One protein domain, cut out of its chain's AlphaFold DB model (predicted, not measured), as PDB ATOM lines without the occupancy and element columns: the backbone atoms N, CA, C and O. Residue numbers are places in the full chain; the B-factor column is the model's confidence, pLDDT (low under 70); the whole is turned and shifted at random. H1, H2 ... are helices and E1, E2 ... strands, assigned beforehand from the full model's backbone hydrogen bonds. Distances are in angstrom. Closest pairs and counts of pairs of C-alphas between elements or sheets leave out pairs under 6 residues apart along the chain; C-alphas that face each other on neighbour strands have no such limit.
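AT A GLANCE: This is residues 3 to 157 of the 318 residues of the protein "HNH endonuclease" of Pseudomonas sp. 43A (UniProt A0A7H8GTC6). A strongly twisted sheet of seven strands folds over on itself at a bend in E5, with E1, E4 and the first part of E5 on one side, E2, E3 and E7 crosswise on the other, and E6 along the far part of E7. H1 sits at one end of this fold; beyond the opposite end H2 and H3 make a corner, and residues 146 to 157 run back from H3 to residues 114 to 115, just before H2. The 155 printed residues run E1 E2 E3 H1 E4 E5 E6 E7 H2 H3; the class is mixed, helices and strands, and the branched sheet is mixed too. The whole is compact, with a radius of gyration of the C-alphas of 16.1 A and spans of 48 by 40 by 29 A.

HOW THE PARTS SIT: E7, residues 96 to 106, has three neighbours, antiparallel to it: E3, residues 29 to 33, on one side, and E5, residues 71 to 80, and E6, residues 85 to 90, on the other. N 30 and O 104 are 2.8 A apart, N 79 and O 105 2.9 A, and N 99 and O 87 2.9 A, within hydrogen-bond range. E6 and E7 form a hairpin, as do E3 and the edge strand E2, residues 24 to 26, with N 31 and O 24 at 2.8 A. E5 bends by 63 degrees at residue 77; its residues 71 to 78 pair with E4, residues 60 to 68, in a hairpin, with N 73 and O 65 at 2.8 A. E1, residues 9 to 15, is parallel to E4, with N 12 and O 62 at 2.9 A. H1, residues 47 to 52, is on the sheet at a height of 7.0 A, only just over none of its strands, with 2 of its C-alphas falling on E1. H2, residues 116 to 130, only grazes the sheet; its closest C-alpha pair with E4 is Leu 122 and Phe 67, 6.1 A. H3, residues 135 to 145, is only just not on the sheet, with 4 pairs of C-alphas within 10 A. H2 and H3 are close but not clearly touching, the C-alphas of Ala 130 and Val 138 being 6.8 A apart, at a steep tilt of 52 degrees, opposite ways. In H1, H2 and H3 every O i to N i+4 pair is within hydrogen-bond range.

IN THESE COORDINATES: E7 spans 30.2 A, E4 25.3 A, E5 25.0 A, H2 20.8 A and E1 19.2 A. E1 begins at C-alpha 9, (183.898, 209.658, 327.721); E7 begins at C-alpha 96, (165.179, 225.734, 308.068); H3 ends at C-alpha 145, (157.711, 216.009, 309.869).

THE WHOLE: The C-alphas farthest apart, of Arg 6 and Asp 135, are 49.4 A apart. The printed part has no cut; the link E3 to H1, 13 residues, is long. Residues 146 to 149, 151, 154 and 157 have pLDDT under 70.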
ATOM      1  N   ARG A   3     181.234 216.269 327.262       96.44
ATOM      2  CA  ARG A   3     182.532 215.578 327.234       96.44
ATOM      3  C   ARG A   3     183.203 215.608 328.604       96.44
ATOM      4  O   ARG A   3     183.274 216.664 329.222       96.44
ATOM      5  N   SER A   4     183.720 214.464 329.045       97.00
ATOM      6  CA  SER A   4     184.542 214.330 330.248       97.00
ATOM      7  C   SER A   4     185.945 213.867 329.864       97.00
ATOM      8  O   SER A   4     186.121 212.764 329.348       97.00
ATOM      9  N   ASN A   5     186.953 214.690 330.154       95.19
ATOM     10  CA  ASN A   5     188.353 214.327 329.919       95.19
ATOM     11  C   ASN A   5     188.872 213.337 330.972       95.19
ATOM     12  O   ASN A   5     189.676 212.476 330.646       95.19
ATOM     13  N   ARG A   6     188.363 213.403 332.212       97.00
ATOM     14  CA  ARG A   6     188.782 212.521 333.319       97.00
ATOM     15  C   ARG A   6     188.514 211.044 333.032       97.00
ATOM     16  O   ARG A   6     189.309 210.194 333.399       97.00
ATOM     17  N   THR A   7     187.376 210.751 332.412       96.31
ATOM     18  CA  THR A   7     186.936 209.383 332.091       96.31
ATOM     19  C   THR A   7     187.105 209.049 330.612       96.31
ATOM     20  O   THR A   7     186.729 207.964 330.191       96.31
ATOM     21  N   ASN A   8     187.629 209.983 329.812       97.19
ATOM     22  CA  ASN A   8     187.710 209.882 328.357       97.19
ATOM     23  C   ASN A   8     186.369 209.514 327.680       97.19
ATOM     24  O   ASN A   8     186.341 208.836 326.652       97.19
ATOM     25  N   THR A   9     185.244 210.004 328.210       98.00
ATOM     26  CA  THR A   9     183.898 209.658 327.721       98.00
ATOM     27  C   THR A   9     183.138 210.853 327.153       98.00
ATOM     28  O   THR A   9     183.342 212.000 327.556       98.00
ATOM     29  N   LEU A  10     182.252 210.598 326.195       98.44
ATOM     30  CA  LEU A  10     181.271 211.548 325.682       98.44
ATOM     31  C   LEU A  10     179.871 211.054 326.046       98.44
ATOM     32  O   LEU A  10     179.457 209.984 325.624       98.44
ATOM     33  N   VAL A  11     179.126 211.848 326.807       98.19
ATOM     34  CA  VAL A  11     177.718 211.581 327.101       98.19
ATOM     35  C   VAL A  11     176.852 212.309 326.081       98.19
ATOM     36  O   VAL A  11     176.932 213.534 325.928       98.19
ATOM     37  N   ILE A  12     175.993 211.568 325.395       97.44
ATOM     38  CA  ILE A  12     174.957 212.115 324.523       97.44
ATOM     39  C   ILE A  12     173.589 211.881 325.156       97.44
ATOM     40  O   ILE A  12     173.355 210.880 325.829       97.44
ATOM     41  N   VAL A  13     172.703 212.858 324.983       96.19
ATOM     42  CA  VAL A  13     171.353 212.825 325.543       96.19
ATOM     43  C   VAL A  13     170.392 213.112 324.409       96.19
ATOM     44  O   VAL A  13     170.475 214.195 323.826       96.19
ATOM     45  N   SER A  14     169.503 212.165 324.130       94.00
ATOM     46  CA  SER A  14     168.351 212.371 323.257       94.00
ATOM     47  C   SER A  14     167.120 212.644 324.122       94.00
ATOM     48  O   SER A  14     166.762 211.847 324.994       94.00
ATOM     49  N   ASN A  15     166.523 213.826 323.966       91.88
ATOM     50  CA  ASN A  15     165.439 214.286 324.832       91.88
ATOM     51  C   ASN A  15     164.110 214.313 324.084       91.88
ATOM     52  O   ASN A  15     163.832 215.238 323.334       91.88
ATOM     53  N   HIS A  16     163.241 213.346 324.356       87.00
ATOM     54  CA  HIS A  16     161.969 213.213 323.646       87.00
ATOM     55  C   HIS A  16     160.888 214.195 324.118       87.00
ATOM     56  O   HIS A  16     159.838 214.277 323.483       87.00
ATOM     57  N   VAL A  17     161.119 214.926 325.217       83.62
ATOM     58  CA  VAL A  17     160.119 215.786 325.879       83.62
ATOM     59  C   VAL A  17     160.170 217.240 325.403       83.62
ATOM     60  O   VAL A  17     159.130 217.873 325.239       83.62
ATOM     61  N   ALA A  18     161.373 217.797 325.248       76.00
ATOM     62  CA  ALA A  18     161.576 219.239 325.046       76.00
ATOM     63  C   ALA A  18     162.628 219.570 323.976       76.00
ATOM     64  O   ALA A  18     163.141 220.687 323.936       76.00
ATOM     65  N   SER A  19     163.016 218.594 323.155       73.75
ATOM     66  CA  SER A  19     164.020 218.808 322.117       73.75
ATOM     67  C   SER A  19     163.407 219.436 320.870       73.75
ATOM     68  O   SER A  19     162.339 219.029 320.425       73.75
ATOM     69  N   ILE A  20     164.133 220.395 320.295       71.81
ATOM     70  CA  ILE A  20     163.915 220.879 318.923       71.81
ATOM     71  C   ILE A  20     164.493 219.924 317.868       71.81
ATOM     72  O   ILE A  20     164.245 220.089 316.681       71.81
ATOM     73  N   TYR A  21     165.303 218.958 318.305       78.25
ATOM     74  CA  TYR A  21     165.942 217.965 317.455       78.25
ATOM     75  C   TYR A  21     165.046 216.750 317.257       78.25
ATOM     76  O   TYR A  21     164.463 216.250 318.224       78.25
ATOM     77  N   ASP A  22     165.019 216.246 316.028       74.06
ATOM     78  CA  ASP A  22     164.209 215.100 315.619       74.06
ATOM     79  C   ASP A  22     165.015 213.789 315.649       74.06
ATOM     80  O   ASP A  22     165.241 213.117 314.634       74.06
ATOM     81  N   ASP A  23     165.507 213.460 316.845       88.69
ATOM     82  CA  ASP A  23     166.225 212.214 317.095       88.69
ATOM     83  C   ASP A  23     165.274 211.015 317.021       88.69
ATOM     84  O   ASP A  23     164.191 211.016 317.615       88.69
ATOM     85  N   ARG A  24     165.696 209.940 316.353       87.12
ATOM     86  CA  ARG A  24     164.800 208.806 316.076       87.12
ATOM     87  C   ARG A  24     165.526 207.481 315.937       87.12
ATOM     88  O   ARG A  24     166.613 207.409 315.374       87.12
ATOM     89  N   TRP A  25     164.869 206.414 316.366       87.81
ATOM     90  CA  TRP A  25     165.317 205.056 316.079       87.81
ATOM     91  C   TRP A  25     164.733 204.590 314.751       87.81
ATOM     92  O   TRP A  25     163.518 204.640 314.558       87.81
ATOM     93  N   VAL A  26     165.594 204.137 313.848       85.88
ATOM     94  CA  VAL A  26     165.221 203.375 312.656       85.88
ATOM     95  C   VAL A  26     165.822 201.995 312.857       85.88
ATOM     96  O   VAL A  26     167.041 201.862 312.880       85.88
ATOM     97  N   GLU A  27     164.961 201.005 313.083       82.31
ATOM     98  CA  GLU A  27     165.376 199.657 313.493       82.31
ATOM     99  C   GLU A  27     166.226 199.702 314.779       82.31
ATOM    100  O   GLU A  27     165.711 200.104 315.825       82.31
ATOM    101  N   ASP A  28     167.499 199.321 314.726       87.06
ATOM    102  CA  ASP A  28     168.456 199.338 315.838       87.06
ATOM    103  C   ASP A  28     169.448 200.517 315.781       87.06
ATOM    104  O   ASP A  28     170.402 200.567 316.562       87.06
ATOM    105  N   VAL A  29     169.210 201.491 314.893       91.88
ATOM    106  CA  VAL A  29     170.071 202.664 314.701       91.88
ATOM    107  C   VAL A  29     169.356 203.947 315.128       91.88
ATOM    108  O   VAL A  29     168.374 204.388 314.522       91.88
ATOM    109  N   LEU A  30     169.883 204.593 316.167       94.12
ATOM    110  CA  LEU A  30     169.508 205.941 316.572       94.12
ATOM    111  C   LEU A  30     170.154 206.960 315.635       94.12
ATOM    112  O   LEU A  30     171.366 207.135 315.617       94.12
ATOM    113  N   HIS A  31     169.329 207.704 314.921       94.38
ATOM    114  CA  HIS A  31     169.723 208.890 314.186       94.38
ATOM    115  C   HIS A  31     169.722 210.079 315.143       94.38
ATOM    116  O   HIS A  31     168.662 210.607 315.477       94.38
ATOM    117  N   TYR A  32     170.908 210.438 315.635       96.25
ATOM    118  CA  TYR A  32     171.106 211.474 316.645       96.25
ATOM    119  C   TYR A  32     171.531 212.795 316.012       96.25
ATOM    120  O   TYR A  32     172.505 212.840 315.263       96.25
ATOM    121  N   THR A  33     170.851 213.886 316.338       95.25
ATOM    122  CA  THR A  33     171.150 215.205 315.780       95.25
ATOM    123  C   THR A  33     172.308 215.880 316.520       95.25
ATOM    124  O   THR A  33     172.399 215.879 317.750       95.25
ATOM    125  N   GLY A  34     173.208 216.484 315.751       94.38
ATOM    126  CA  GLY A  34     174.391 217.187 316.220       94.38
ATOM    127  C   GLY A  34     174.103 218.416 317.081       94.38
ATOM    128  O   GLY A  34     172.988 218.929 317.172       94.38
ATOM    129  N   MET A  35     175.151 218.931 317.718       93.50
ATOM    130  CA  MET A  35     175.136 220.201 318.440       93.50
ATOM    131  C   MET A  35     175.132 221.405 317.494       93.50
ATOM    132  O   MET A  35     175.693 221.370 316.400       93.50
ATOM    133  N   GLY A  36     174.562 222.503 317.994       92.12
ATOM    134  CA  GLY A  36     174.342 223.754 317.271       92.12
ATOM    135  C   GLY A  36     172.842 223.994 317.160       92.12
ATOM    136  O   GLY A  36     172.119 223.131 316.658       92.12
ATOM    137  N   GLN A  37     172.344 225.114 317.675       90.06
ATOM    138  CA  GLN A  37     170.901 225.387 317.794       90.06
ATOM    139  C   GLN A  37     170.378 226.433 316.811       90.06
ATOM    140  O   GLN A  37     169.173 226.466 316.607       90.06
ATOM    141  N   VAL A  38     171.268 227.220 316.204       90.38
ATOM    142  CA  VAL A  38     170.965 228.298 315.255       90.38
ATOM    143  C   VAL A  38     171.886 228.134 314.051       90.38
ATOM    144  O   VAL A  38     173.071 227.843 314.245       90.38
ATOM    145  N   GLY A  39     171.340 228.291 312.843       93.00
ATOM    146  CA  GLY A  39     172.087 228.170 311.589       93.00
ATOM    147  C   GLY A  39     172.668 226.777 311.315       93.00
ATOM    148  O   GLY A  39     172.522 225.842 312.115       93.00
ATOM    149  N   ASP A  40     173.318 226.642 310.159       96.44
ATOM    150  CA  ASP A  40     173.860 225.370 309.683       96.44
ATOM    151  C   ASP A  40     174.903 224.790 310.643       96.44
ATOM    152  O   ASP A  40     175.821 225.464 311.120       96.44
ATOM    153  N   GLN A  41     174.768 223.498 310.935       96.31
ATOM    154  CA  GLN A  41     175.707 222.783 311.783       96.31
ATOM    155  C   GLN A  41     176.987 222.421 311.024       96.31
ATOM    156  O   GLN A  41     176.993 222.161 309.822       96.31
ATOM    157  N   SER A  42     178.077 222.280 311.775       96.31
ATOM    158  CA  SER A  42     179.368 221.818 311.266       96.31
ATOM    159  C   SER A  42     179.867 220.608 312.053       96.31
ATOM    160  O   SER A  42     179.720 220.556 313.279       96.31
ATOM    161  N   LEU A  43     180.513 219.656 311.371       95.94
ATOM    162  CA  LEU A  43     181.221 218.548 312.023       95.94
ATOM    163  C   LEU A  43     182.415 219.034 312.845       95.94
ATOM    164  O   LEU A  43     182.754 218.410 313.840       95.94
ATOM    165  N   ALA A  44     183.028 220.165 312.492       94.62
ATOM    166  CA  ALA A  44     184.143 220.728 313.255       94.62
ATOM    167  C   ALA A  44     183.689 221.425 314.552       94.62
ATOM    168  O   ALA A  44     184.515 221.782 315.393       94.62
ATOM    169  N   PHE A  45     182.381 221.635 314.732       93.94
ATOM    170  CA  PHE A  45     181.845 222.389 315.856       93.94
ATOM    171  C   PHE A  45     181.805 221.560 317.148       93.94
ATOM    172  O   PHE A  45     181.013 220.627 317.293       93.94
ATOM    173  N   ASN A  46     182.593 221.970 318.145       94.12
ATOM    174  CA  ASN A  46     182.507 221.477 319.523       94.12
ATOM    175  C   ASN A  46     182.536 219.931 319.597       94.12
ATOM    176  O   ASN A  46     183.468 219.314 319.090       94.12
ATOM    177  N   GLN A  47     181.535 219.290 320.214       97.12
ATOM    178  CA  GLN A  47     181.499 217.830 320.357       97.12
ATOM    179  C   GLN A  47     180.998 217.085 319.119       97.12
ATOM    180  O   GLN A  47     181.095 215.859 319.106       97.12
ATOM    181  N   ASN A  48     180.530 217.780 318.074       97.44
ATOM    182  CA  ASN A  48     180.252 217.125 316.792       97.44
ATOM    183  C   ASN A  48     181.530 216.484 316.261       97.44
ATOM    184  O   ASN A  48     181.495 215.342 315.817       97.44
ATOM    185  N   ARG A  49     182.668 217.172 316.426       97.56
ATOM    186  CA  ARG A  49     183.982 216.660 316.042       97.56
ATOM    187  C   ARG A  49     184.329 215.401 316.825       97.56
ATOM    188  O   ARG A  49     184.654 214.378 316.235       97.56
ATOM    189  N   THR A  50     184.190 215.457 318.150       97.50
ATOM    190  CA  THR A  50     184.453 214.317 319.039       97.50
ATOM    191  C   THR A  50     183.605 213.097 318.676       97.50
ATOM    192  O   THR A  50     184.110 211.976 318.698       97.50
ATOM    193  N   LEU A  51     182.322 213.296 318.352       98.00
ATOM    194  CA  LEU A  51     181.426 212.208 317.961       98.00
ATOM    195  C   LEU A  51     181.751 211.674 316.560       98.00
ATOM    196  O   LEU A  51     181.802 210.460 316.384       98.00
ATOM    197  N   ASN A  52     182.027 212.555 315.596       97.81
ATOM    198  CA  ASN A  52     182.432 212.196 314.236       97.81
ATOM    199  C   ASN A  52     183.702 211.329 314.229       97.81
ATOM    200  O   ASN A  52     183.774 210.300 313.571       97.81
ATOM    201  N   GLU A  53     184.690 211.709 315.038       97.12
ATOM    202  CA  GLU A  53     185.979 211.019 315.145       97.12
ATOM    203  C   GLU A  53     185.946 209.832 316.135       97.12
ATOM    204  O   GLU A  53     186.983 209.214 316.393       97.12
ATOM    205  N   SER A  54     184.778 209.486 316.700       96.81
ATOM    206  CA  SER A  54     184.639 208.500 317.793       96.81
ATOM    207  C   SER A  54     185.162 207.098 317.467       96.81
ATOM    208  O   SER A  54     185.515 206.340 318.369       96.81
ATOM    209  N   ARG A  55     185.263 206.750 316.178       95.06
ATOM    210  CA  ARG A  55     185.836 205.475 315.721       95.06
ATOM    211  C   ARG A  55     187.348 205.370 315.951       95.06
ATOM    212  O   ARG A  55     187.853 204.259 316.052       95.06
ATOM    213  N   ILE A  56     188.061 206.497 316.021       96.44
ATOM    214  CA  ILE A  56     189.537 206.531 316.025       96.44
ATOM    215  C   ILE A  56     190.137 207.302 317.202       96.44
ATOM    216  O   ILE A  56     191.290 207.082 317.554       96.44
ATOM    217  N   ASN A  57     189.375 208.191 317.842       96.19
ATOM    218  CA  ASN A  57     189.886 209.043 318.920       96.19
ATOM    219  C   ASN A  57     189.888 208.367 320.308       96.19
ATOM    220  O   ASN A  57     190.263 208.995 321.299       96.19
ATOM    221  N   GLY A  58     189.449 207.106 320.397       95.69
ATOM    222  CA  GLY A  58     189.422 206.323 321.636       95.69
ATOM    223  C   GLY A  58     188.375 206.774 322.662       95.69
ATOM    224  O   GLY A  58     188.431 206.348 323.814       95.69
ATOM    225  N   VAL A  59     187.435 207.645 322.284       97.81
ATOM    226  CA  VAL A  59     186.389 208.158 323.174       97.81
ATOM    227  C   VAL A  59     185.216 207.189 323.267       97.81
ATOM    228  O   VAL A  59     184.540 206.926 322.276       97.81
ATOM    229  N   ALA A  60     184.900 206.734 324.480       97.81
ATOM    230  CA  ALA A  60     183.678 205.969 324.726       97.81
ATOM    231  C   ALA A  60     182.448 206.892 324.699       97.81
ATOM    232  O   ALA A  60     182.410 207.913 325.396       97.81
ATOM    233  N   VAL A  61     181.436 206.543 323.899       98.38
ATOM    234  CA  VAL A  61     180.210 207.338 323.743       98.38
ATOM    235  C   VAL A  61     179.064 206.653 324.477       98.38
ATOM    236  O   VAL A  61     178.705 205.526 324.163       98.38
ATOM    237  N   HIS A  62     178.465 207.343 325.440       97.75
ATOM    238  CA  HIS A  62     177.382 206.826 326.274       97.75
ATOM    239  C   HIS A  62     176.074 207.548 325.968       97.75
ATOM    240  O   HIS A  62     176.007 208.777 326.051       97.75
ATOM    241  N   LEU A  63     175.034 206.781 325.648       97.19
ATOM    242  CA  LEU A  63     173.710 207.292 325.312       97.19
ATOM    243  C   LEU A  63     172.783 207.278 326.527       97.19
ATOM    244  O   LEU A  63     172.615 206.261 327.203       97.19
ATOM    245  N   PHE A  64     172.125 208.414 326.740       95.75
ATOM    246  CA  PHE A  64     170.976 208.549 327.622       95.75
ATOM    247  C   PHE A  64     169.764 209.043 326.839       95.75
ATOM    248  O   PHE A  64     169.885 209.888 325.951       95.75
ATOM    249  N   GLU A  65     168.585 208.578 327.229       93.88
ATOM    250  CA  GLU A  65     167.316 209.071 326.702       93.88
ATOM    251  C   GLU A  65     166.429 209.635 327.813       93.88
ATOM    252  O   GLU A  65     166.411 209.135 328.942       93.88
ATOM    253  N   VAL A  66     165.696 210.697 327.488       92.44
ATOM    254  CA  VAL A  66     164.775 211.378 328.407       92.44
ATOM    255  C   VAL A  66     163.357 211.241 327.868       92.44
ATOM    256  O   VAL A  66     163.018 211.841 326.850       92.44
ATOM    257  N   PHE A  67     162.532 210.461 328.567       89.06
ATOM    258  CA  PHE A  67     161.101 210.276 328.272       89.06
ATOM    259  C   PHE A  67     160.200 211.025 329.262       89.06
ATOM    260  O   PHE A  67     159.065 211.368 328.949       89.06
ATOM    261  N   THR A  68     160.732 211.313 330.450       88.44
ATOM    262  CA  THR A  68     160.089 212.101 331.501       88.44
ATOM    263  C   THR A  68     161.027 213.239 331.865       88.44
ATOM    264  O   THR A  68     162.233 213.032 331.992       88.44
ATOM    265  N   ALA A  69     160.496 214.453 332.015       87.38
ATOM    266  CA  ALA A  69     161.313 215.626 332.310       87.38
ATOM    267  C   ALA A  69     162.221 215.383 333.529       87.38
ATOM    268  O   ALA A  69     161.749 214.953 334.578       87.38
ATOM    269  N   LYS A  70     163.515 215.697 333.381       89.38
ATOM    270  CA  LYS A  70     164.570 215.527 334.402       89.38
ATOM    271  C   LYS A  70     164.913 214.072 334.774       89.38
ATOM    272  O   LYS A  70     165.769 213.876 335.631       89.38
ATOM    273  N   THR A  71     164.339 213.075 334.103       92.00
ATOM    274  CA  THR A  71     164.675 211.656 334.299       92.00
ATOM    275  C   THR A  71     165.507 211.147 333.127       92.00
ATOM    276  O   THR A  71     165.049 211.150 331.985       92.00
ATOM    277  N   TYR A  72     166.725 210.688 333.409       92.81
ATOM    278  CA  TYR A  72     167.670 210.201 332.403       92.81
ATOM    279  C   TYR A  72     167.753 208.678 332.458       92.81
ATOM    280  O   TYR A  72     168.150 208.112 333.474       92.81
ATOM    281  N   THR A  73     167.405 208.018 331.357       91.62
ATOM    282  CA  THR A  73     167.522 206.563 331.214       91.62
ATOM    283  C   THR A  73     168.833 206.250 330.519       91.62
ATOM    284  O   THR A  73     169.037 206.684 329.387       91.62
ATOM    285  N   TYR A  74     169.730 205.521 331.182       93.94
ATOM    286  CA  TYR A  74     170.947 205.039 330.537       93.94
ATOM    287  C   TYR A  74     170.602 203.916 329.558       93.94
ATOM    288  O   TYR A  74     169.978 202.930 329.944       93.94
ATOM    289  N   ILE A  75     170.996 204.081 328.297       93.31
ATOM    290  CA  ILE A  75     170.704 203.121 327.226       93.31
ATOM    291  C   ILE A  75     171.880 202.178 327.009       93.31
ATOM    292  O   ILE A  75     171.684 200.978 326.844       93.31
ATOM    293  N   GLY A  76     173.101 202.710 327.038       94.69
ATOM    294  CA  GLY A  76     174.311 201.923 326.848       94.69
ATOM    295  C   GLY A  76     175.428 202.708 326.179       94.69
ATOM    296  O   GLY A  76     175.304 203.902 325.888       94.69
ATOM    297  N   GLU A  77     176.536 202.017 325.936       97.06
ATOM    298  CA  GLU A  77     177.617 202.532 325.108       97.06
ATOM    299  C   GLU A  77     177.272 202.336 323.626       97.06
ATOM    300  O   GLU A  77     176.822 201.262 323.215       97.06
ATOM    301  N   VAL A  78     177.476 203.377 322.825       97.50
ATOM    302  CA  VAL A  78     177.132 203.420 321.402       97.50
ATOM    303  C   VAL A  78     178.361 203.687 320.538       97.50
ATOM    304  O   VAL A  78     179.399 204.156 321.004       97.50
ATOM    305  N   MET A  79     178.229 203.383 319.254       97.31
ATOM    306  CA  MET A  79     179.220 203.663 318.220       97.31
ATOM    307  C   MET A  79     178.534 204.122 316.933       97.31
ATOM    308  O   MET A  79     177.367 203.798 316.710       97.31
ATOM    309  N   LEU A  80     179.267 204.838 316.075       97.75
ATOM    310  CA  LEU A  80     178.789 205.200 314.740       97.75
ATOM    311  C   LEU A  80     178.487 203.947 313.916       97.75
ATOM    312  O   LEU A  80     179.400 203.182 313.595       97.75
ATOM    313  N   ALA A  81     177.212 203.768 313.578       95.94
ATOM    314  CA  ALA A  81     176.722 202.698 312.719       95.94
ATOM    315  C   ALA A  81     177.053 202.965 311.245       95.94
ATOM    316  O   ALA A  81     177.380 202.029 310.524       95.94
ATOM    317  N   ASP A  82     177.036 204.236 310.838       96.12
ATOM    318  CA  ASP A  82     177.309 204.694 309.474       96.12
ATOM    319  C   ASP A  82     177.949 206.099 309.502       96.12
ATOM    320  O   ASP A  82     178.143 206.672 310.582       96.12
ATOM    321  N   GLU A  83     178.321 206.627 308.338       96.88
ATOM    322  CA  GLU A  83     178.824 207.990 308.176       96.88
ATOM    323  C   GLU A  83     177.752 209.028 308.551       96.88
ATOM    324  O   GLU A  83     176.583 208.891 308.169       96.88
ATOM    325  N   PRO A  84     178.115 210.093 309.292       97.62
ATOM    326  CA  PRO A  84     177.207 211.203 309.528       97.62
ATOM    327  C   PRO A  84     176.758 211.855 308.219       97.62
ATOM    328  O   PRO A  84     177.539 211.997 307.280       97.62
ATOM    329  N   TYR A  85     175.506 212.300 308.173       96.31
ATOM    330  CA  TYR A  85     174.909 212.916 306.988       96.31
ATOM    331  C   TYR A  85     174.100 214.159 307.350       96.31
ATOM    332  O   TYR A  85     173.863 214.434 308.526       96.31
ATOM    333  N   GLN A  86     173.686 214.933 306.346       95.50
ATOM    334  CA  GLN A  86     172.930 216.163 306.565       95.50
ATOM    335  C   GLN A  86     171.428 215.987 306.337       95.50
ATOM    336  O   GLN A  86     171.001 215.344 305.381       95.50
ATOM    337  N   GLU A  87     170.628 216.629 307.188       91.69
ATOM    338  CA  GLU A  87     169.179 216.783 307.016       91.69
ATOM    339  C   GLU A  87     168.782 218.253 307.146       91.69
ATOM    340  O   GLU A  87     169.466 219.027 307.818       91.69
ATOM    341  N   ARG A  88     167.651 218.641 306.542       89.31
ATOM    342  CA  ARG A  88     167.032 219.943 306.815       89.31
ATOM    343  C   ARG A  88     166.097 219.825 308.014       89.31
ATOM    344  O   ARG A  88     165.157 219.036 307.983       89.31
ATOM    345  N   GLN A  89     166.352 220.613 309.051       87.94
ATOM    346  CA  GLN A  89     165.512 220.712 310.248       87.94
ATOM    347  C   GLN A  89     165.365 222.187 310.650       87.94
ATOM    348  O   GLN A  89     166.264 222.976 310.352       87.94
ATOM    349  N   PRO A  90     164.263 222.587 311.310       84.00
ATOM    350  CA  PRO A  90     164.157 223.929 311.857       84.00
ATOM    351  C   PRO A  90     165.192 224.143 312.968       84.00
ATOM    352  O   PRO A  90     165.575 223.227 313.704       84.00
ATOM    353  N   ASP A  91     165.659 225.369 313.093       88.25
ATOM    354  CA  ASP A  91     166.396 225.829 314.256       88.25
ATOM    355  C   ASP A  91     165.446 226.282 315.379       88.25
ATOM    356  O   ASP A  91     164.226 226.113 315.293       88.25
ATOM    357  N   VAL A  92     165.993 226.817 316.476       84.12
ATOM    358  CA  VAL A  92     165.171 227.311 317.601       84.12
ATOM    359  C   VAL A  92     164.267 228.496 317.232       84.12
ATOM    360  O   VAL A  92     163.331 228.781 317.975       84.12
ATOM    361  N   GLU A  93     164.525 229.168 316.109       86.25
ATOM    362  CA  GLU A  93     163.739 230.291 315.584       86.25
ATOM    363  C   GLU A  93     162.723 229.836 314.520       86.25
ATOM    364  O   GLU A  93     161.961 230.645 313.995       86.25
ATOM    365  N   GLY A  94     162.687 228.536 314.204       81.12
ATOM    366  CA  GLY A  94     161.809 227.957 313.189       81.12
ATOM    367  C   GLY A  94     162.338 228.071 311.756       81.12
ATOM    368  O   GLY A  94     161.636 227.662 310.823       81.12
ATOM    369  N   GLN A  95     163.559 228.581 311.566       86.75
ATOM    370  CA  GLN A  95     164.192 228.704 310.254       86.75
ATOM    371  C   GLN A  95     164.800 227.368 309.830       86.75
ATOM    372  O   GLN A  95     165.460 226.691 310.617       86.75
ATOM    373  N   ASP A  96     164.588 226.969 308.578       88.19
ATOM    374  CA  ASP A  96     165.179 225.734 308.068       88.19
ATOM    375  C   ASP A  96     166.699 225.865 307.927       88.19
ATOM    376  O   ASP A  96     167.200 226.808 307.315       88.19
ATOM    377  N   ARG A  97     167.419 224.842 308.384       92.50
ATOM    378  CA  ARG A  97     168.882 224.769 308.326       92.50
ATOM    379  C   ARG A  97     169.375 223.347 308.098       92.50
ATOM    380  O   ARG A  97     168.644 222.387 308.345       92.50
ATOM    381  N   PHE A  98     170.628 223.206 307.688       94.31
ATOM    382  CA  PHE A  98     171.306 221.918 307.650       94.31
ATOM    383  C   PHE A  98     171.791 221.517 309.043       94.31
ATOM    384  O   PHE A  98     172.552 222.230 309.699       94.31
ATOM    385  N   VAL A  99     171.379 220.337 309.493       95.12
ATOM    386  CA  VAL A  99     171.894 219.695 310.706       95.12
ATOM    387  C   VAL A  99     172.709 218.464 310.338       95.12
ATOM    388  O   VAL A  99     172.465 217.850 309.304       95.12
ATOM    389  N   TRP A 100     173.660 218.087 311.190       97.06
ATOM    390  CA  TRP A 100     174.382 216.824 311.064       97.06
ATOM    391  C   TRP A 100     173.685 215.748 311.884       97.06
ATOM    392  O   TRP A 100     173.465 215.920 313.080       97.06
ATOM    393  N   VAL A 101     173.362 214.631 311.248       96.56
ATOM    394  CA  VAL A 101     172.774 213.448 311.865       96.56
ATOM    395  C   VAL A 101     173.848 212.377 311.970       96.56
ATOM    396  O   VAL A 101     174.528 212.069 310.998       96.56
ATOM    397  N   PHE A 102     173.993 211.812 313.162       97.81
ATOM    398  CA  PHE A 102     174.947 210.767 313.502       97.81
ATOM    399  C   PHE A 102     174.181 209.450 313.681       97.81
ATOM    400  O   PHE A 102     173.437 209.321 314.658       97.81
ATOM    401  N   PRO A 103     174.328 208.474 312.769       96.81
ATOM    402  CA  PRO A 103     173.743 207.146 312.926       96.81
ATOM    403  C   PRO A 103     174.502 206.371 314.001       96.81
ATOM    404  O   PRO A 103     175.698 206.114 313.867       96.81
ATOM    405  N   LEU A 104     173.831 206.001 315.087       96.94
ATOM    406  CA  LEU A 104     174.431 205.382 316.265       96.94
ATOM    407  C   LEU A 104     173.741 204.065 316.595       96.94
ATOM    408  O   LEU A 104     172.520 203.999 316.673       96.94
ATOM    409  N   ARG A 105     174.529 203.031 316.879       95.19
ATOM    410  CA  ARG A 105     174.036 201.742 317.378       95.19
ATOM    411  C   ARG A 105     174.710 201.381 318.691       95.19
ATOM    412  O   ARG A 105     175.815 201.850 318.971       95.19
ATOM    413  N   LEU A 106     174.067 200.534 319.488       95.12
ATOM    414  CA  LEU A 106     174.678 199.988 320.697       95.12
ATOM    415  C   LEU A 106     175.907 199.141 320.350       95.12
ATOM    416  O   LEU A 106     175.892 198.382 319.383       95.12
ATOM    417  N   LYS A 107     176.963 199.242 321.163       94.06
ATOM    418  CA  LYS A 107     178.129 198.352 321.042       94.06
ATOM    419  C   LYS A 107     177.778 196.902 321.372       94.06
ATOM    420  O   LYS A 107     178.369 195.986 320.810       94.06
ATOM    421  N   SER A 108     176.839 196.696 322.291       89.62
ATOM    422  CA  SER A 108     176.393 195.373 322.724       89.62
ATOM    423  C   SER A 108     174.955 195.412 323.228       89.62
ATOM    424  O   SER A 108     174.581 196.346 323.940       89.62
ATOM    425  N   GLY A 109     174.197 194.353 322.945       83.12
ATOM    426  CA  GLY A 109     172.817 194.202 323.397       83.12
ATOM    427  C   GLY A 109     171.819 195.022 322.582       83.12
ATOM    428  O   GLY A 109     172.137 195.563 321.525       83.12
ATOM    429  N   THR A 110     170.591 195.087 323.082       79.56
ATOM    430  CA  THR A 110     169.500 195.877 322.508       79.56
ATOM    431  C   THR A 110     169.117 197.009 323.461       79.56
ATOM    432  O   THR A 110     169.384 196.912 324.663       79.56
ATOM    433  N   PRO A 111     168.503 198.099 322.960       78.75
ATOM    434  CA  PRO A 111     168.038 199.173 323.827       78.75
ATOM    435  C   PRO A 111     167.080 198.629 324.893       78.75
ATOM    436  O   PRO A 111     166.249 197.767 324.578       78.75
ATOM    437  N   PRO A 112     167.160 199.112 326.146       78.25
ATOM    438  CA  PRO A 112     166.264 198.659 327.192       78.25
ATOM    439  C   PRO A 112     164.820 198.961 326.792       78.25
ATOM    440  O   PRO A 112     164.500 200.047 326.300       78.25
ATOM    441  N   ALA A 113     163.936 197.989 327.015       80.00
ATOM    442  CA  ALA A 113     162.523 198.172 326.739       80.00
ATOM    443  C   ALA A 113     161.953 199.252 327.669       80.00
ATOM    444  O   ALA A 113     162.041 199.151 328.895       80.00
ATOM    445  N   ILE A 114     161.355 200.281 327.074       81.44
ATOM    446  CA  ILE A 114     160.690 201.353 327.816       81.44
ATOM    447  C   ILE A 114     159.292 200.875 328.198       81.44
ATOM    448  O   ILE A 114     158.632 200.184 327.419       81.44
ATOM    449  N   SER A 115     158.845 201.212 329.408       83.50
ATOM    450  CA  SER A 115     157.498 200.842 329.832       83.50
ATOM    451  C   SER A 115     156.457 201.527 328.944       83.50
ATOM    452  O   SER A 115     156.596 202.708 328.609       83.50
ATOM    453  N   ASP A 116     155.400 200.798 328.588       81.44
ATOM    454  CA  ASP A 116     154.295 201.359 327.805       81.44
ATOM    455  C   ASP A 116     153.664 202.579 328.498       81.44
ATOM    456  O   ASP A 116     153.391 203.593 327.862       81.44
ATOM    457  N   VAL A 117     153.573 202.551 329.833       83.50
ATOM    458  CA  VAL A 117     153.092 203.677 330.651       83.50
ATOM    459  C   VAL A 117     153.921 204.943 330.415       83.50
ATOM    460  O   VAL A 117     153.366 206.027 330.236       83.50
ATOM    461  N   THR A 118     155.250 204.825 330.372       84.25
ATOM    462  CA  THR A 118     156.144 205.961 330.105       84.25
ATOM    463  C   THR A 118     155.931 206.523 328.696       84.25
ATOM    464  O   THR A 118     155.884 207.741 328.525       84.25
ATOM    465  N   LEU A 119     155.760 205.661 327.688       84.75
ATOM    466  CA  LEU A 119     155.488 206.092 326.312       84.75
ATOM    467  C   LEU A 119     154.127 206.790 326.193       84.75
ATOM    468  O   LEU A 119     154.025 207.838 325.558       84.75
ATOM    469  N   GLN A 120     153.097 206.268 326.860       84.94
ATOM    470  CA  GLN A 120     151.782 206.907 326.919       84.94
ATOM    471  C   GLN A 120     151.846 208.290 327.582       84.94
ATOM    472  O   GLN A 120     151.248 209.242 327.081       84.94
ATOM    473  N   GLN A 121     152.585 208.436 328.686       86.88
ATOM    474  CA  GLN A 121     152.790 209.733 329.341       86.88
ATOM    475  C   GLN A 121     153.494 210.732 328.418       86.88
ATOM    476  O   GLN A 121     153.063 211.880 328.316       86.88
ATOM    477  N   LEU A 122     154.540 210.291 327.714       87.06
ATOM    478  CA  LEU A 122     155.240 211.111 326.729       87.06
ATOM    479  C   LEU A 122     154.293 211.576 325.612       87.06
ATOM    480  O   LEU A 122     154.272 212.765 325.286       87.06
ATOM    481  N   ASN A 123     153.471 210.673 325.072       86.44
ATOM    482  CA  ASN A 123     152.483 211.011 324.047       86.44
ATOM    483  C   ASN A 123     151.479 212.050 324.550       86.44
ATOM    484  O   ASN A 123     151.255 213.044 323.869       86.44
ATOM    485  N   ARG A 124     150.958 211.911 325.778       88.38
ATOM    486  CA  ARG A 124     150.056 212.912 326.382       88.38
ATOM    487  C   ARG A 124     150.701 214.297 326.484       88.38
ATOM    488  O   ARG A 124     150.032 215.306 326.261       88.38
ATOM    489  N   VAL A 125     151.993 214.367 326.820       88.31
ATOM    490  CA  VAL A 125     152.732 215.640 326.852       88.31
ATOM    491  C   VAL A 125     152.817 216.249 325.452       88.31
ATOM    492  O   VAL A 125     152.500 217.430 325.296       88.31
ATOM    493  N   LYS A 126     153.177 215.451 324.439       85.62
ATOM    494  CA  LYS A 126     153.263 215.900 323.040       85.62
ATOM    495  C   LYS A 126     151.904 216.324 322.479       85.62
ATOM    496  O   LYS A 126     151.798 217.386 321.877       85.62
ATOM    497  N   GLU A 127     150.845 215.567 322.746       88.88
ATOM    498  CA  GLU A 127     149.472 215.920 322.367       88.88
ATOM    499  C   GLU A 127     149.038 217.245 323.002       88.88
ATOM    500  O   GLU A 127     148.444 218.091 322.338       88.88
ATOM    501  N   LYS A 128     149.363 217.468 324.283       88.88
ATOM    502  CA  LYS A 128     149.063 218.734 324.964       88.88
ATOM    503  C   LYS A 128     149.835 219.910 324.367       88.88
ATOM    504  O   LYS A 128     149.312 221.019 324.368       88.88
ATOM    505  N   GLN A 129     151.065 219.698 323.902       87.00
ATOM    506  CA  GLN A 129     151.826 220.718 323.175       87.00
ATOM    507  C   GLN A 129     151.180 221.004 321.815       87.00
ATOM    508  O   GLN A 129     150.919 222.164 321.519       87.00
ATOM    509  N   ALA A 130     150.836 219.966 321.048       86.88
ATOM    510  CA  ALA A 130     150.199 220.103 319.738       86.88
ATOM    511  C   ALA A 130     148.849 220.836 319.813       86.88
ATOM    512  O   ALA A 130     148.598 221.732 319.020       86.88
ATOM    513  N   ARG A 131     148.015 220.542 320.821       91.69
ATOM    514  CA  ARG A 131     146.716 221.214 321.044       91.69
ATOM    515  C   ARG A 131     146.808 222.717 321.338       91.69
ATOM    516  O   ARG A 131     145.777 223.378 321.353       91.69
ATOM    517  N   LYS A 132     147.995 223.243 321.656       92.00
ATOM    518  CA  LYS A 132     148.204 224.686 321.876       92.00
ATOM    519  C   LYS A 132     148.504 225.448 320.588       92.00
ATOM    520  O   LYS A 132     148.512 226.673 320.627       92.00
ATOM    521  N   LEU A 133     148.811 224.738 319.506       89.44
ATOM    522  CA  LEU A 133     149.114 225.319 318.207       89.44
ATOM    523  C   LEU A 133     147.819 225.550 317.422       89.44
ATOM    524  O   LEU A 133     146.817 224.869 317.645       89.44
ATOM    525  N   SER A 134     147.853 226.507 316.502       93.25
ATOM    526  CA  SER A 134     146.784 226.727 315.527       93.25
ATOM    527  C   SER A 134     146.756 225.628 314.463       93.25
ATOM    528  O   SER A 134     147.762 224.962 314.211       93.25
ATOM    529  N   ASP A 135     145.621 225.477 313.778       92.19
ATOM    530  CA  ASP A 135     145.462 224.478 312.712       92.19
ATOM    531  C   ASP A 135     146.534 224.618 311.618       92.19
ATOM    532  O   ASP A 135     147.116 223.624 311.185       92.19
ATOM    533  N   ALA A 136     146.861 225.855 311.228       90.38
ATOM    534  CA  ALA A 136     147.891 226.135 310.228       90.38
ATOM    535  C   ALA A 136     149.295 225.706 310.692       90.38
ATOM    536  O   ALA A 136     150.066 225.147 309.910       90.38
ATOM    537  N   GLU A 137     149.633 225.931 311.966       86.25
ATOM    538  CA  GLU A 137     150.911 225.502 312.542       86.25
ATOM    539  C   GLU A 137     151.000 223.974 312.639       86.25
ATOM    540  O   GLU A 137     152.024 223.392 312.274       86.25
ATOM    541  N   VAL A 138     149.924 223.313 313.082       86.62
ATOM    542  CA  VAL A 138     149.853 221.846 313.147       86.62
ATOM    543  C   VAL A 138     150.001 221.240 311.754       86.62
ATOM    544  O   VAL A 138     150.783 220.305 311.582       86.62
ATOM    545  N   GLU A 139     149.309 221.779 310.748       87.75
ATOM    546  CA  GLU A 139     149.410 221.294 309.371       87.75
ATOM    547  C   GLU A 139     150.822 221.482 308.802       87.75
ATOM    548  O   GLU A 139     151.382 220.552 308.211       87.75
ATOM    549  N   ALA A 140     151.432 222.653 309.008       83.69
ATOM    550  CA  ALA A 140     152.794 222.923 308.559       83.69
ATOM    551  C   ALA A 140     153.806 221.950 309.189       83.69
ATOM    552  O   ALA A 140     154.669 221.414 308.485       83.69
ATOM    553  N   LEU A 141     153.682 221.674 310.494       81.12
ATOM    554  CA  LEU A 141     154.518 220.693 311.189       81.12
ATOM    555  C   LEU A 141     154.258 219.267 310.696       81.12
ATOM    556  O   LEU A 141     155.215 218.545 310.424       81.12
ATOM    557  N   ALA A 142     152.997 218.870 310.513       83.19
ATOM    558  CA  ALA A 142     152.633 217.537 310.036       83.19
ATOM    559  C   ALA A 142     153.150 217.265 308.616       83.19
ATOM    560  O   ALA A 142     153.660 216.180 308.344       83.19
ATOM    561  N   ARG A 143     153.085 218.254 307.714       83.19
ATOM    562  CA  ARG A 143     153.644 218.141 306.356       83.19
ATOM    563  C   ARG A 143     155.169 218.079 306.361       83.19
ATOM    564  O   ARG A 143     155.741 217.345 305.563       83.19
ATOM    565  N   ARG A 144     155.827 218.835 307.247       76.12
ATOM    566  CA  ARG A 144     157.296 218.886 307.337       76.12
ATOM    567  C   ARG A 144     157.888 217.638 307.999       76.12
ATOM    568  O   ARG A 144     158.919 217.148 307.557       76.12
ATOM    569  N   GLN A 145     157.249 217.147 309.061       72.50
ATOM    570  CA  GLN A 145     157.711 216.009 309.869       72.50
ATOM    571  C   GLN A 145     157.069 214.675 309.459       72.50
ATOM    572  O   GLN A 145     157.455 213.623 309.970       72.50
ATOM    573  N   GLY A 146     156.095 214.695 308.544       68.50
ATOM    574  CA  GLY A 146     155.503 213.500 307.959       68.50
ATOM    575  C   GLY A 146     156.565 212.684 307.226       68.50
ATOM    576  O   GLY A 146     157.268 213.191 306.355       68.50
ATOM    577  N   ARG A 147     156.708 211.409 307.591       66.69
ATOM    578  CA  ARG A 147     157.771 210.531 307.083       66.69
ATOM    579  C   ARG A 147     157.176 209.261 306.488       66.69
ATOM    580  O   ARG A 147     156.248 208.688 307.049       66.69
ATOM    581  N   VAL A 148     157.777 208.795 305.390       65.56
ATOM    582  CA  VAL A 148     157.462 207.491 304.776       65.56
ATOM    583  C   VAL A 148     157.913 206.342 305.687       65.56
ATOM    584  O   VAL A 148     157.191 205.363 305.852       65.56
ATOM    585  N   ASN A 149     159.069 206.493 306.345       63.50
ATOM    586  CA  ASN A 149     159.603 205.521 307.299       63.50
ATOM    587  C   ASN A 149     159.427 206.031 308.733       63.50
ATOM    588  O   ASN A 149     160.087 206.984 309.155       63.50
ATOM    589  N   VAL A 150     158.533 205.385 309.480       72.38
ATOM    590  CA  VAL A 150     158.244 205.715 310.882       72.38
ATOM    591  C   VAL A 150     159.239 205.001 311.792       72.38
ATOM    592  O   VAL A 150     159.481 203.802 311.636       72.38
ATOM    593  N   GLY A 151     159.803 205.731 312.756       69.00
ATOM    594  CA  GLY A 151     160.683 205.141 313.758       69.00
ATOM    595  C   GLY A 151     159.947 204.109 314.612       69.00
ATOM    596  O   GLY A 151     158.821 204.345 315.053       69.00
ATOM    597  N   LYS A 152     160.574 202.953 314.842       71.19
ATOM    598  CA  LYS A 152     159.999 201.849 315.624       71.19
ATOM    599  C   LYS A 152     160.820 201.634 316.884       71.19
ATOM    600  O   LYS A 152     162.039 201.758 316.865       71.19
ATOM    601  N   ARG A 153     160.148 201.290 317.981       70.62
ATOM    602  CA  ARG A 153     160.797 200.904 319.235       70.62
ATOM    603  C   ARG A 153     159.949 199.875 319.965       70.62
ATOM    604  O   ARG A 153     158.726 199.991 319.989       70.62
ATOM    605  N   SER A 154     160.602 198.901 320.585       68.25
ATOM    606  CA  SER A 154     159.944 197.917 321.443       68.25
ATOM    607  C   SER A 154     159.550 198.532 322.790       68.25
ATOM    608  O   SER A 154     160.343 199.237 323.418       68.25
ATOM    609  N   ALA A 155     158.336 198.227 323.248       71.75
ATOM    610  CA  ALA A 155     157.827 198.599 324.565       71.75
ATOM    611  C   ALA A 155     157.652 197.350 325.435       71.75
ATOM    612  O   ALA A 155     157.290 196.281 324.939       71.75
ATOM    613  N   ARG A 156     157.884 197.482 326.744       72.31
ATOM    614  CA  ARG A 156     157.543 196.438 327.715       72.31
ATOM    615  C   ARG A 156     156.119 196.672 328.204       72.31
ATOM    616  O   ARG A 156     155.842 197.697 328.829       72.31
ATOM    617  N   VAL A 157     155.244 195.704 327.945       69.75
ATOM    618  CA  VAL A 157     153.855 195.702 328.411       69.75
ATOM    619  C   VAL A 157     153.700 194.620 329.474       69.75
ATOM    620  O   VAL A 157     154.068 193.468 329.247       69.75
TER     621      VAL A 157